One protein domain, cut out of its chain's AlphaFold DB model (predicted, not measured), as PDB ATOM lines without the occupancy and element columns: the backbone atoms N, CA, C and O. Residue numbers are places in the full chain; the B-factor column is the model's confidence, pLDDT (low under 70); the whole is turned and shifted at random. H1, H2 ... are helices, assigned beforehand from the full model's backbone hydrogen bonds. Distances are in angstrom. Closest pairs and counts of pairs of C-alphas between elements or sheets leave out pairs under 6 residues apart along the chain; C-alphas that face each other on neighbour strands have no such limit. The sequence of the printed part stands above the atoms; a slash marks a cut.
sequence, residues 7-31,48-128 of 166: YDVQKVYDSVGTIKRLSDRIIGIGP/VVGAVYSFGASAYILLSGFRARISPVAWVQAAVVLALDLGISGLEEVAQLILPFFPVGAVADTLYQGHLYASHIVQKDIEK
ATOM      1  N   TYR A   7       7.764  23.911  28.435       91.56
ATOM      2  CA  TYR A   7       7.647  23.690  26.994       91.56
ATOM      3  C   TYR A   7       8.748  24.423  26.210       91.56
ATOM      4  O   TYR A   7       9.400  23.831  25.349       91.56
ATOM      5  N   ASP A   8       9.024  25.687  26.543       92.44
ATOM      6  CA  ASP A   8      10.099  26.451  25.900       92.44
ATOM      7  C   ASP A   8      11.482  25.850  26.185       92.44
ATOM      8  O   ASP A   8      12.347  25.833  25.306       92.44
ATOM      9  N   VAL A   9      11.699  25.347  27.408       92.44
ATOM     10  CA  VAL A   9      12.929  24.625  27.772       92.44
ATOM     11  C   VAL A   9      13.070  23.360  26.926       92.44
ATOM     12  O   VAL A   9      14.143  23.121  26.374       92.44
ATOM     13  N   GLN A  10      11.997  22.579  26.776       92.75
ATOM     14  CA  GLN A  10      12.009  21.370  25.952       92.75
ATOM     15  C   GLN A  10      12.284  21.700  24.483       92.75
ATOM     16  O   GLN A  10      13.113  21.056  23.848       92.75
ATOM     17  N   LYS A  11      11.692  22.776  23.962       93.00
ATOM     18  CA  LYS A  11      11.975  23.255  22.606       93.00
ATOM     19  C   LYS A  11      13.450  23.605  22.419       93.00
ATOM     20  O   LYS A  11      14.016  23.301  21.369       93.00
ATOM     21  N   VAL A  12      14.090  24.220  23.418       92.06
ATOM     22  CA  VAL A  12      15.543  24.451  23.401       92.06
ATOM     23  C   VAL A  12      16.307  23.126  23.405       92.06
ATOM     24  O   VAL A  12      17.208  22.953  22.583       92.06
ATOM     25  N   TYR A  13      15.937  22.186  24.278       94.31
ATOM     26  CA  TYR A  13      16.557  20.861  24.353       94.31
ATOM     27  C   TYR A  13      16.503  20.120  23.010       94.31
ATOM     28  O   TYR A  13      17.522  19.596  22.549       94.31
ATOM     29  N   ASP A  14      15.338  20.119  22.361       92.88
ATOM     30  CA  ASP A  14      15.112  19.453  21.080       92.88
ATOM     31  C   ASP A  14      15.863  20.154  19.945       92.88
ATOM     32  O   ASP A  14      16.487  19.496  19.115       92.88
ATOM     33  N   SER A  15      15.869  21.491  19.930       89.06
ATOM     34  CA  SER A  15      16.566  22.271  18.896       89.06
ATOM     35  C   SER A  15      18.078  22.047  18.942       89.06
ATOM     36  O   SER A  15      18.704  21.792  17.913       89.06
ATOM     37  N   VAL A  16      18.663  22.070  20.142       89.81
ATOM     38  CA  VAL A  16      20.078  21.738  20.360       89.81
ATOM     39  C   VAL A  16      20.347  20.262  20.025       89.81
ATOM     40  O   VAL A  16      21.371  19.932  19.428       89.81
ATOM     41  N   GLY A  17      19.399  19.367  20.318       87.62
ATOM     42  CA  GLY A  17      19.465  17.953  19.942       87.62
ATOM     43  C   GLY A  17      19.469  17.709  18.432       87.62
ATOM     44  O   GLY A  17      20.157  16.804  17.959       87.62
ATOM     45  N   THR A  18      18.755  18.526  17.661       87.06
ATOM     46  CA  THR A  18      18.793  18.475  16.194       87.06
ATOM     47  C   THR A  18      20.174  18.838  15.665       87.06
ATOM     48  O   THR A  18      20.695  18.110  14.824       87.06
ATOM     49  N   ILE A  19      20.806  19.893  16.196       83.31
ATOM     50  CA  ILE A  19      22.172  20.281  15.802       83.31
ATOM     51  C   ILE A  19      23.159  19.163  16.134       83.31
ATOM     52  O   ILE A  19      23.956  18.776  15.284       83.31
ATOM     53  N   LYS A  20      23.037  18.565  17.325       82.19
ATOM     54  CA  LYS A  20      23.830  17.396  17.720       82.19
ATOM     55  C   LYS A  20      23.719  16.251  16.705       82.19
ATOM     56  O   LYS A  20      24.739  15.729  16.274       82.19
ATOM     57  N   ARG A  21      22.496  15.862  16.323       81.62
ATOM     58  CA  ARG A  21      22.243  14.768  15.359       81.62
ATOM     59  C   ARG A  21      22.725  15.105  13.951       81.62
ATOM     60  O   ARG A  21      23.143  14.208  13.227       81.62
ATOM     61  N   LEU A  22      22.639  16.374  13.562       79.75
ATOM     62  CA  LEU A  22      23.144  16.846  12.280       79.75
ATOM     63  C   LEU A  22      24.674  16.741  12.237       79.75
ATOM     64  O   LEU A  22      25.196  16.176  11.284       79.75
ATOM     65  N   SER A  23      25.365  17.159  13.302       71.50
ATOM     66  CA  SER A  23      26.812  16.945  13.470       71.50
ATOM     67  C   SER A  23      27.193  15.467  13.439       71.50
ATOM     68  O   SER A  23      28.099  15.077  12.711       71.50
ATOM     69  N   ASP A  24      26.475  14.633  14.193       71.62
ATOM     70  CA  ASP A  24      26.732  13.190  14.298       71.62
ATOM     71  C   ASP A  24      26.592  12.482  12.940       71.62
ATOM     72  O   ASP A  24      27.425  11.669  12.546       71.62
ATOM     73  N   ARG A  25      25.570  12.861  12.158       68.19
ATOM     74  CA  ARG A  25      25.352  12.328  10.808       68.19
ATOM     75  C   ARG A  25      26.397  12.808   9.799       68.19
ATOM     76  O   ARG A  25      26.691  12.061   8.876       68.19
ATOM     77  N   ILE A  26      26.947  14.012   9.960       59.62
ATOM     78  CA  ILE A  26      28.059  14.500   9.130       59.62
ATOM     79  C   ILE A  26      29.343  13.709   9.444       59.62
ATOM     80  O   ILE A  26      30.067  13.344   8.524       59.62
ATOM     81  N   ILE A  27      29.590  13.365  10.714       52.94
ATOM     82  CA  ILE A  27      30.759  12.572  11.140       52.94
ATOM     83  C   ILE A  27      30.668  11.110  10.671       52.94
ATOM     84  O   ILE A  27      31.679  10.525  10.294       52.94
ATOM     85  N   GLY A  28      29.469  10.516  10.649       48.62
ATOM     86  CA  GLY A  28      29.251   9.142  10.171       48.62
ATOM     87  C   GLY A  28      29.495   8.916   8.668       48.62
ATOM     88  O   GLY A  28      29.349   7.788   8.203       48.62
ATOM     89  N   ILE A  29      29.851   9.960   7.911       53.91
ATOM     90  CA  ILE A  29      30.097   9.943   6.461       53.91
ATOM     91  C   ILE A  29      31.574  10.317   6.197       53.91
ATOM     92  O   ILE A  29      31.888  11.333   5.589       53.91
ATOM     93  N   GLY A  30      32.507   9.497   6.692       38.34
ATOM     94  CA  GLY A  30      33.941   9.534   6.345       38.34
ATOM     95  C   GLY A  30      34.744   8.502   7.156       38.34
ATOM     96  O   GLY A  30      34.333   8.215   8.281       38.34
ATOM     97  N   PRO A  31      35.853   7.891   6.667       42.53
ATOM     98  CA  PRO A  31      36.600   8.068   5.415       42.53
ATOM     99  C   PRO A  31      36.523   6.856   4.448       42.53
ATOM    100  O   PRO A  31      37.391   6.691   3.595       42.53
ATOM    101  N   VAL A  48      33.622  29.469   2.693       56.41
ATOM    102  CA  VAL A  48      32.936  30.454   3.536       56.41
ATOM    103  C   VAL A  48      31.595  29.934   4.076       56.41
ATOM    104  O   VAL A  48      31.243  30.249   5.208       56.41
ATOM    105  N   VAL A  49      30.851  29.103   3.334       59.84
ATOM    106  CA  VAL A  49      29.524  28.615   3.768       59.84
ATOM    107  C   VAL A  49      29.640  27.659   4.957       59.84
ATOM    108  O   VAL A  49      28.850  27.758   5.894       59.84
ATOM    109  N   GLY A  50      30.657  26.790   4.965       63.06
ATOM    110  CA  GLY A  50      30.924  25.881   6.086       63.06
ATOM    111  C   GLY A  50      31.328  26.624   7.362       63.06
ATOM    112  O   GLY A  50      30.785  26.356   8.434       63.06
ATOM    113  N   ALA A  51      32.207  27.623   7.241       64.19
ATOM    114  CA  ALA A  51      32.628  28.457   8.368       64.19
ATOM    115  C   ALA A  51      31.477  29.317   8.924       64.19
ATOM    116  O   ALA A  51      31.295  29.405  10.138       64.19
ATOM    117  N   VAL A  52      30.652  29.905   8.048       73.31
ATOM    118  CA  VAL A  52      29.461  30.677   8.445       73.31
ATOM    119  C   VAL A  52      28.433  29.786   9.141       73.31
ATOM    120  O   VAL A  52      27.857  30.195  10.151       73.31
ATOM    121  N   TYR A  53      28.224  28.563   8.648       70.69
ATOM    122  CA  TYR A  53      27.348  27.590   9.295       70.69
ATOM    123  C   TYR A  53      27.868  27.190  10.681       70.69
ATOM    124  O   TYR A  53      27.105  27.260  11.643       70.69
ATOM    125  N   SER A  54      29.152  26.829  10.803       75.56
ATOM    126  CA  SER A  54      29.753  26.445  12.089       75.56
ATOM    127  C   SER A  54      29.645  27.581  13.107       75.56
ATOM    128  O   SER A  54      29.142  27.382  14.213       75.56
ATOM    129  N   PHE A  55      29.987  28.809  12.708       83.75
ATOM    130  CA  PHE A  55      29.843  29.979  13.570       83.75
ATOM    131  C   PHE A  55      28.382  30.228  13.980       83.75
ATOM    132  O   PHE A  55      28.092  30.466  15.155       83.75
ATOM    133  N   GLY A  56      27.447  30.126  13.029       86.00
ATOM    134  CA  GLY A  56      26.016  30.271  13.285       86.00
ATOM    135  C   GLY A  56      25.475  29.210  14.246       86.00
ATOM    136  O   GLY A  56      24.731  29.542  15.172       86.00
ATOM    137  N   ALA A  57      25.887  27.953  14.080       86.00
ATOM    138  CA  ALA A  57      25.522  26.848  14.961       86.00
ATOM    139  C   ALA A  57      26.095  27.047  16.373       86.00
ATOM    140  O   ALA A  57      25.357  26.922  17.354       86.00
ATOM    141  N   SER A  58      27.365  27.441  16.486       87.50
ATOM    142  CA  SER A  58      28.018  27.765  17.758       87.50
ATOM    143  C   SER A  58      27.283  28.880  18.504       87.50
ATOM    144  O   SER A  58      26.898  28.716  19.667       87.50
ATOM    145  N   ALA A  59      27.000  29.995  17.822       90.69
ATOM    146  CA  ALA A  59      26.242  31.104  18.393       90.69
ATOM    147  C   ALA A  59      24.832  30.667  18.814       90.69
ATOM    148  O   ALA A  59      24.372  31.004  19.908       90.69
ATOM    149  N   TYR A  60      24.152  29.872  17.984       92.31
ATOM    150  CA  TYR A  60      22.821  29.365  18.291       92.31
ATOM    151  C   TYR A  60      22.809  28.468  19.535       92.31
ATOM    152  O   TYR A  60      21.933  28.644  20.387       92.31
ATOM    153  N   ILE A  61      23.765  27.543  19.682       91.50
ATOM    154  CA  ILE A  61      23.872  26.664  20.859       91.50
ATOM    155  C   ILE A  61      24.069  27.501  22.126       91.50
ATOM    156  O   ILE A  61      23.340  27.312  23.104       91.50
ATOM    157  N   LEU A  62      24.995  28.465  22.106       94.00
ATOM    158  CA  LEU A  62      25.282  29.313  23.268       94.00
ATOM    159  C   LEU A  62      24.103  30.200  23.650       94.00
ATOM    160  O   LEU A  62      23.756  30.288  24.830       94.00
ATOM    161  N   LEU A  63      23.455  30.828  22.669       94.31
ATOM    162  CA  LEU A  63      22.270  31.648  22.906       94.31
ATOM    163  C   LEU A  63      21.105  30.803  23.419       94.31
ATOM    164  O   LEU A  63      20.385  31.234  24.319       94.31
ATOM    165  N   SER A  64      20.923  29.594  22.891       92.69
ATOM    166  CA  SER A  64      19.868  28.678  23.328       92.69
ATOM    167  C   SER A  64      20.106  28.199  24.761       92.69
ATOM    168  O   SER A  64      19.206  28.308  25.594       92.69
ATOM    169  N   GLY A  65      21.333  27.782  25.089       92.00
ATOM    170  CA  GLY A  65      21.726  27.427  26.454       92.00
ATOM    171  C   GLY A  65      21.538  28.589  27.433       92.00
ATOM    172  O   GLY A  65      20.926  28.424  28.491       92.00
ATOM    173  N   PHE A  66      21.967  29.794  27.051       94.50
ATOM    174  CA  PHE A  66      21.770  31.000  27.856       94.50
ATOM    175  C   PHE A  66      20.282  31.289  28.100       94.50
ATOM    176  O   PHE A  66      19.857  31.513  29.235       94.50
ATOM    177  N   ARG A  67      19.451  31.216  27.050       93.31
ATOM    178  CA  ARG A  67      17.997  31.405  27.155       93.31
ATOM    179  C   ARG A  67      17.336  30.369  28.059       93.31
ATOM    180  O   ARG A  67      16.385  30.734  28.749       93.31
ATOM    181  N   ALA A  68      17.845  29.136  28.073       93.44
ATOM    182  CA  ALA A  68      17.404  28.056  28.952       93.44
ATOM    183  C   ALA A  68      17.955  28.150  30.386       93.44
ATOM    184  O   ALA A  68      17.665  27.275  31.202       93.44
ATOM    185  N   ARG A  69      18.720  29.199  30.724       93.88
ATOM    186  CA  ARG A  69      19.294  29.412  32.065       93.88
ATOM    187  C   ARG A  69      20.088  28.187  32.545       93.88
ATOM    188  O   ARG A  69      19.929  27.721  33.681       93.88
ATOM    189  N   ILE A  70      20.913  27.637  31.650       94.94
ATOM    190  CA  ILE A  70      21.875  26.597  32.029       94.94
ATOM    191  C   ILE A  70      22.868  27.137  33.071       94.94
ATOM    192  O   ILE A  70      22.979  28.352  33.254       94.94
ATOM    193  N   SER A  71      23.581  26.259  33.781       94.38
ATOM    194  CA  SER A  71      24.575  26.718  34.756       94.38
ATOM    195  C   SER A  71      25.657  27.554  34.063       94.38
ATOM    196  O   SER A  71      26.064  27.209  32.950       94.38
ATOM    197  N   PRO A  72      26.183  28.607  34.716       93.31
ATOM    198  CA  PRO A  72      27.288  29.388  34.161       93.31
ATOM    199  C   PRO A  72      28.487  28.511  33.791       93.31
ATOM    200  O   PRO A  72      29.100  28.707  32.750       93.31
ATOM    201  N   VAL A  73      28.759  27.481  34.599       91.88
ATOM    202  CA  VAL A  73      29.821  26.502  34.342       91.88
ATOM    203  C   VAL A  73      29.557  25.716  33.057       91.88
ATOM    204  O   VAL A  73      30.436  25.657  32.205       91.88
ATOM    205  N   ALA A  74      28.353  25.158  32.873       93.31
ATOM    206  CA  ALA A  74      28.011  24.434  31.647       93.31
ATOM    207  C   ALA A  74      28.037  25.347  30.413       93.31
ATOM    208  O   ALA A  74      28.452  24.919  29.337       93.31
ATOM    209  N   TRP A  75      27.628  26.609  30.565       94.94
ATOM    210  CA  TRP A  75      27.687  27.587  29.484       94.94
ATOM    211  C   TRP A  75      29.129  27.893  29.068       94.94
ATOM    212  O   TRP A  75      29.438  27.843  27.882       94.94
ATOM    213  N   VAL A  76      30.025  28.128  30.034       93.00
ATOM    214  CA  VAL A  76      31.460  28.341  29.775       93.00
ATOM    215  C   VAL A  76      32.097  27.096  29.158       93.00
ATOM    216  O   VAL A  76      32.826  27.215  28.182       93.00
ATOM    217  N   GLN A  77      31.785  25.901  29.664       90.56
ATOM    218  CA  GLN A  77      32.255  24.640  29.084       90.56
ATOM    219  C   GLN A  77      31.836  24.497  27.616       90.56
ATOM    220  O   GLN A  77      32.671  24.194  26.769       90.56
ATOM    221  N   ALA A  78      30.564  24.757  27.297       91.50
ATOM    222  CA  ALA A  78      30.085  24.743  25.918       91.50
ATOM    223  C   ALA A  78      30.784  25.815  25.063       91.50
ATOM    224  O   ALA A  78      31.158  25.530  23.931       91.50
ATOM    225  N   ALA A  79      31.003  27.018  25.600       91.69
ATOM    226  CA  ALA A  79      31.679  28.102  24.888       91.69
ATOM    227  C   ALA A  79      33.133  27.762  24.558       91.69
ATOM    228  O   ALA A  79      33.560  27.987  23.433       91.69
ATOM    229  N   VAL A  80      33.869  27.172  25.501       89.31
ATOM    230  CA  VAL A  80      35.256  26.742  25.285       89.31
ATOM    231  C   VAL A  80      35.331  25.629  24.245       89.31
ATOM    232  O   VAL A  80      36.163  25.707  23.349       89.31
ATOM    233  N   VAL A  81      34.433  24.639  24.300       86.69
ATOM    234  CA  VAL A  81      34.369  23.575  23.281       86.69
ATOM    235  C   VAL A  81      34.140  24.159  21.890       86.69
ATOM    236  O   VAL A  81      34.840  23.796  20.954       86.69
ATOM    237  N   LEU A  82      33.186  25.081  21.754       88.12
ATOM    238  CA  LEU A  82      32.886  25.721  20.471       88.12
ATOM    239  C   LEU A  82      34.000  26.668  20.013       88.12
ATOM    240  O   LEU A  82      34.198  26.848  18.821       88.12
ATOM    241  N   ALA A  83      34.728  27.292  20.937       85.88
ATOM    242  CA  ALA A  83      35.855  28.150  20.601       85.88
ATOM    243  C   ALA A  83      37.043  27.335  20.070       85.88
ATOM    244  O   ALA A  83      37.643  27.719  19.069       85.88
ATOM    245  N   LEU A  84      37.332  26.185  20.691       80.81
ATOM    246  CA  LEU A  84      38.305  25.222  20.172       80.81
ATOM    247  C   LEU A  84      37.898  24.704  18.789       80.81
ATOM    248  O   LEU A  84      38.737  24.627  17.899       80.81
ATOM    249  N   ASP A  85      36.608  24.423  18.595       78.62
ATOM    250  CA  ASP A  85      36.044  24.015  17.304       78.62
ATOM    251  C   ASP A  85      36.217  25.089  16.221       78.62
ATOM    252  O   ASP A  85      36.446  24.772  15.068       78.62
ATOM    253  N   LEU A  86      36.204  26.374  16.577       76.56
ATOM    254  CA  LEU A  86      36.501  27.470  15.648       76.56
ATOM    255  C   LEU A  86      38.010  27.678  15.404       76.56
ATOM    256  O   LEU A  86      38.388  28.629  14.719       76.56
ATOM    257  N   GLY A  87      38.875  26.827  15.963       73.75
ATOM    258  CA  GLY A  87      40.328  26.929  15.833       73.75
ATOM    259  C   GLY A  87      40.953  28.030  16.694       73.75
ATOM    260  O   GLY A  87      42.058  28.485  16.397       73.75
ATOM    261  N   ILE A  88      40.271  28.489  17.753       75.88
ATOM    262  CA  ILE A  88      40.835  29.475  18.684       75.88
ATOM    263  C   ILE A  88      41.897  28.784  19.549       75.88
ATOM    264  O   ILE A  88      41.586  28.061  20.498       75.88
ATOM    265  N   SER A  89      43.162  29.024  19.215       68.62
ATOM    266  CA  SER A  89      44.318  28.510  19.955       68.62
ATOM    267  C   SER A  89      44.442  29.137  21.351       68.62
ATOM    268  O   SER A  89      43.974  30.249  21.597       68.62
ATOM    269  N   GLY A  90      45.103  28.433  22.276       70.94
ATOM    270  CA  GLY A  90      45.367  28.926  23.638       70.94
ATOM    271  C   GLY A  90      44.245  28.673  24.653       70.94
ATOM    272  O   GLY A  90      44.375  29.042  25.815       70.94
ATOM    273  N   LEU A  91      43.158  28.011  24.245       74.31
ATOM    274  CA  LEU A  91      42.085  27.571  25.149       74.31
ATOM    275  C   LEU A  91      42.234  26.119  25.615       74.31
ATOM    276  O   LEU A  91      41.403  25.631  26.375       74.31
ATOM    277  N   GLU A  92      43.288  25.428  25.187       73.50
ATOM    278  CA  GLU A  92      43.531  24.015  25.491       73.50
ATOM    279  C   GLU A  92      43.725  23.777  26.993       73.50
ATOM    280  O   GLU A  92      43.090  22.895  27.568       73.50
ATOM    281  N   GLU A  93      44.529  24.615  27.651       75.44
ATOM    282  CA  GLU A  93      44.768  24.560  29.099       75.44
ATOM    283  C   GLU A  93      43.470  24.788  29.889       75.44
ATOM    284  O   GLU A  93      43.160  24.068  30.842       75.44
ATOM    285  N   VAL A  94      42.657  25.754  29.443       77.44
ATOM    286  CA  VAL A  94      41.344  26.041  30.033       77.44
ATOM    287  C   VAL A  94      40.408  24.853  29.836       77.44
ATOM    288  O   VAL A  94      39.722  24.455  30.777       77.44
ATOM    289  N   ALA A  95      40.394  24.259  28.641       75.75
ATOM    290  CA  ALA A  95      39.563  23.109  28.319       75.75
ATOM    291  C   ALA A  95      39.920  21.886  29.165       75.75
ATOM    292  O   ALA A  95      39.012  21.256  29.698       75.75
ATOM    293  N   GLN A  96      41.207  21.587  29.367       74.69
ATOM    294  CA  GLN A  96      41.633  20.496  30.253       74.69
ATOM    295  C   GLN A  96      41.181  20.721  31.702       74.69
ATOM    296  O   GLN A  96      40.749  19.779  32.366       74.69
ATOM    297  N   LEU A  97      41.216  21.969  32.182       80.50
ATOM    298  CA  LEU A  97      40.781  22.311  33.536       80.50
ATOM    299  C   LEU A  97      39.269  22.122  33.727       80.50
ATOM    300  O   LEU A  97      38.829  21.538  34.719       80.50
ATOM    301  N   ILE A  98      38.458  22.638  32.800       78.19
ATOM    302  CA  ILE A  98      36.995  22.640  32.952       78.19
ATOM    303  C   ILE A  98      36.332  21.379  32.388       78.19
ATOM    304  O   ILE A  98      35.179  21.098  32.723       78.19
ATOM    305  N   LEU A  99      37.036  20.611  31.555       76.44
ATOM    306  CA  LEU A  99      36.585  19.358  30.955       76.44
ATOM    307  C   LEU A  99      37.677  18.276  31.096       76.44
ATOM    308  O   LEU A  99      38.297  17.882  30.110       76.44
ATOM    309  N   PRO A 100      37.868  17.716  32.303       66.50
ATOM    310  CA  PRO A 100      38.996  16.828  32.624       66.50
ATOM    311  C   PRO A 100      39.033  15.502  31.845       66.50
ATOM    312  O   PRO A 100      40.020  14.779  31.901       66.50
ATOM    313  N   PHE A 101      37.962  15.166  31.124       68.50
ATOM    314  CA  PHE A 101      37.858  13.959  30.297       68.50
ATOM    315  C   PHE A 101      37.672  14.278  28.809       68.50
ATOM    316  O   PHE A 101      37.294  13.401  28.035       68.50
ATOM    317  N   PHE A 102      37.854  15.537  28.409       65.88
ATOM    318  CA  PHE A 102      37.707  15.940  27.019       65.88
ATOM    319  C   PHE A 102      39.008  15.675  26.259       65.88
ATOM    320  O   PHE A 102      40.067  16.131  26.696       65.88
ATOM    321  N   PRO A 103      38.966  14.938  25.138       63.31
ATOM    322  CA  PRO A 103      40.154  14.615  24.364       63.31
ATOM    323  C   PRO A 103      40.583  15.833  23.534       63.31
ATOM    324  O   PRO A 103      40.350  15.885  22.331       63.31
ATOM    325  N   VAL A 104      41.213  16.821  24.178       59.28
ATOM    326  CA  VAL A 104      41.624  18.098  23.557       59.28
ATOM    327  C   VAL A 104      42.457  17.881  22.282       59.28
ATOM    328  O   VAL A 104      42.291  18.621  21.320       59.28
ATOM    329  N   GLY A 105      43.267  16.816  22.222       52.41
ATOM    330  CA  GLY A 105      44.087  16.481  21.051       52.41
ATOM    331  C   GLY A 105      43.367  15.793  19.880       52.41
ATOM    332  O   GLY A 105      43.940  15.723  18.806       52.41
ATOM    333  N   ALA A 106      42.141  15.284  20.055       51.75
ATOM    334  CA  ALA A 106      41.400  14.581  18.991       51.75
ATOM    335  C   ALA A 106      40.382  15.478  18.260       51.75
ATOM    336  O   ALA A 106      39.923  15.144  17.171       51.75
ATOM    337  N   VAL A 107      40.013  16.608  18.869       49.44
ATOM    338  CA  VAL A 107      38.939  17.490  18.382       49.44
ATOM    339  C   VAL A 107      39.463  18.546  17.405       49.44
ATOM    340  O   VAL A 107      38.708  19.000  16.551       49.44
ATOM    341  N   ALA A 108      40.758  18.881  17.466       49.25
ATOM    342  CA  ALA A 108      41.383  19.857  16.568       49.25
ATOM    343  C   ALA A 108      41.231  19.495  15.076       49.25
ATOM    344  O   ALA A 108      41.136  20.389  14.239       49.25
ATOM    345  N   ASP A 109      41.116  18.202  14.753       51.12
ATOM    346  CA  ASP A 109      40.995  17.730  13.371       51.12
ATOM    347  C   ASP A 109      39.539  17.654  12.861       51.12
ATOM    348  O   ASP A 109      39.318  17.377  11.682       51.12
ATOM    349  N   THR A 110      38.516  17.901  13.699       54.69
ATOM    350  CA  THR A 110      37.101  17.765  13.286       54.69
ATOM    351  C   THR A 110      36.170  18.849  13.845       54.69
ATOM    352  O   THR A 110      35.523  18.671  14.875       54.69
ATOM    353  N   LEU A 111      35.972  19.908  13.044       56.56
ATOM    354  CA  LEU A 111      35.024  21.033  13.236       56.56
ATOM    355  C   LEU A 111      33.546  20.641  13.492       56.56
ATOM    356  O   LEU A 111      32.677  21.491  13.639       56.56
ATOM    357  N   TYR A 112      33.206  19.355  13.421       57.62
ATOM    358  CA  TYR A 112      31.841  18.854  13.611       57.62
ATOM    359  C   TYR A 112      31.666  18.154  14.961       57.62
ATOM    360  O   TYR A 112      30.534  17.955  15.417       57.62
ATOM    361  N   GLN A 113      32.758  17.791  15.637       73.31
ATOM    362  CA  GLN A 113      32.687  17.172  16.957       73.31
ATOM    363  C   GLN A 113      32.406  18.216  18.047       73.31
ATOM    364  O   GLN A 113      31.680  17.913  19.000       73.31
ATOM    365  N   GLY A 114      32.873  19.462  17.894       77.44
ATOM    366  CA  GLY A 114      32.656  20.524  18.875       77.44
ATOM    367  C   GLY A 114      31.178  20.837  19.117       77.44
ATOM    368  O   GLY A 114      30.736  20.849  20.272       77.44
ATOM    369  N   HIS A 115      30.363  20.992  18.063       85.19
ATOM    370  CA  HIS A 115      28.917  21.222  18.233       85.19
ATOM    371  C   HIS A 115      28.220  20.060  18.933       85.19
ATOM    372  O   HIS A 115      27.317  20.296  19.738       85.19
ATOM    373  N   LEU A 116      28.632  18.817  18.665       85.69
ATOM    374  CA  LEU A 116      28.069  17.625  19.299       85.69
ATOM    375  C   LEU A 116      28.309  17.653  20.811       85.69
ATOM    376  O   LEU A 116      27.367  17.478  21.593       85.69
ATOM    377  N   TYR A 117      29.549  17.916  21.226       86.50
ATOM    378  CA  TYR A 117      29.915  17.997  22.637       86.50
ATOM    379  C   TYR A 117      29.254  19.183  23.336       86.50
ATOM    380  O   TYR A 117      28.648  19.003  24.393       86.50
ATOM    381  N   ALA A 118      29.287  20.373  22.735       90.75
ATOM    382  CA  ALA A 118      28.641  21.558  23.293       90.75
ATOM    383  C   ALA A 118      27.127  21.353  23.453       90.75
ATOM    384  O   ALA A 118      26.565  21.624  24.516       90.75
ATOM    385  N   SER A 119      26.477  20.775  22.441       92.00
ATOM    386  CA  SER A 119      25.058  20.420  22.498       92.00
ATOM    387  C   SER A 119      24.771  19.409  23.609       92.00
ATOM    388  O   SER A 119      23.793  19.553  24.343       92.00
ATOM    389  N   HIS A 120      25.642  18.410  23.787       91.44
ATOM    390  CA  HIS A 120      25.511  17.437  24.870       91.44
ATOM    391  C   HIS A 120      25.651  18.078  26.258       91.44
ATOM    392  O   HIS A 120      24.886  17.735  27.159       91.44
ATOM    393  N   ILE A 121      26.585  19.018  26.434       93.38
ATOM    394  CA  ILE A 121      26.769  19.764  27.689       93.38
ATOM    395  C   ILE A 121      25.491  20.532  28.039       93.38
ATOM    396  O   ILE A 121      24.985  20.398  29.156       93.38
ATOM    397  N   VAL A 122      24.925  21.263  27.072       94.69
ATOM    398  CA  VAL A 122      23.670  22.010  27.243       94.69
ATOM    399  C   VAL A 122      22.514  21.073  27.610       94.69
ATOM    400  O   VAL A 122      21.842  21.300  28.615       94.69
ATOM    401  N   GLN A 123      22.309  19.989  26.854       95.69
ATOM    402  CA  GLN A 123      21.242  19.014  27.117       95.69
ATOM    403  C   GLN A 123      21.364  18.377  28.507       95.69
ATOM    404  O   GLN A 123      20.390  18.322  29.257       95.69
ATOM    405  N   LYS A 124      22.571  17.956  28.890       95.00
ATOM    406  CA  LYS A 124      22.831  17.311  30.183       95.00
ATOM    407  C   LYS A 124      22.646  18.268  31.359       95.00
ATOM    408  O   LYS A 124      22.276  17.837  32.451       95.00
ATOM    409  N   ASP A 125      22.928  19.555  31.175       95.94
ATOM    410  CA  ASP A 125      22.675  20.568  32.199       95.94
ATOM    411  C   ASP A 125      21.172  20.863  32.355       95.94
ATOM    412  O   ASP A 125      20.685  20.931  33.487       95.94
ATOM    413  N   ILE A 126      20.419  20.918  31.249       95.81
ATOM    414  CA  ILE A 126      18.947  20.997  31.261       95.81
ATOM    415  C   ILE A 126      18.351  19.777  31.983       95.81
ATOM    416  O   ILE A 126      17.524  19.929  32.882       95.81
ATOM    417  N   GLU A 127      18.817  18.564  31.673       95.88
ATOM    418  CA  GLU A 127      18.367  17.321  32.321       95.88
ATOM    419  C   GLU A 127      18.604  17.321  33.833       95.88
ATOM    420  O   GLU A 127      17.755  16.852  34.593       95.88
ATOM    421  N   LYS A 128      19.724  17.892  34.291       96.50
ATOM    422  CA  LYS A 128      20.051  18.036  35.720       96.50
ATOM    423  C   LYS A 128      19.290  19.170  36.407       96.50
ATOM    424  O   LYS A 128      19.417  19.325  37.622       96.50
TER     425      LYS A 128
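AT A GLANCE: This is residues 7 to 31 and 48 to 128 of the 166 residues of an uncharacterized protein of Asticcacaulis excentricus (strain ATCC 15261 / DSM 4724 / KCTC 12464 / NCIMB 9791 / VKM B-1370 / CB 48) (UniProt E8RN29). Four helices, H1, H2, H3 and H6, run side by side in an up-and-down bundle, each against the one before it in the chain. H6 packs on the other three, while H1 and H2 spread apart toward Ile 27 and Val 48; the short H4 packs on H3 outside the bundle, and the chain returns through the tiny H5 to H6. The printed part has 106 residues with six named helices, H1 to H6 in order, and no named strand: the class is all helix. It is compact, with a radius of gyration of the C-alphas of 13.1 A and spans of 38 by 31 by 22 A.

IN THESE COORDINATES: H1, residues 7 to 27, begins at C-alpha 7 (7.647, 23.690, 26.994) and is 30.2 A long. H2 is residues 48 to 67, 28.0 A; H3 is residues 72 to 85, 19.7 A. H4 is residues 92 to 98 and H5 residues 104 to 107. H6, residues 113 to 127, 21.0 A, ends at C-alpha 127 (18.367, 17.321, 32.321).

HOW THE PARTS SIT: H1 touches H6, closest at C-alphas 20 and 116, 4.5 A, at a shallow tilt of 26 degrees, opposite ways. H1, with residues 12 to 19 alone, touches H2, closest at C-alphas 12 and 64, 6.0 A. H2 and H3 form a hairpin at 5 degrees, closest at C-alphas 58 and 82, 5.9 A. H3 touches H6, closest at C-alphas 78 and 118, 4.4 A. H3 and H4 form a hairpin, closest at C-alphas 80 and 95, 6.4 A. H4 and H5 only just touch, with 3 pairs of C-alphas within 8 A, the closest those of Glu 92 and Val 104, 6.5 A. In H1, H2, H3, H4 and H6 every O i to N i+4 pair is within hydrogen-bond range; H5 is too short for one.

THE WHOLE: Residues 32 to 47 are not printed; C-alphas 31 and 48 are 22.8 A apart across the cut. No link printed whole is long. The pLDDT is under 70 at residues 25 to 31, 48 to 51, 89 and 100 to 112.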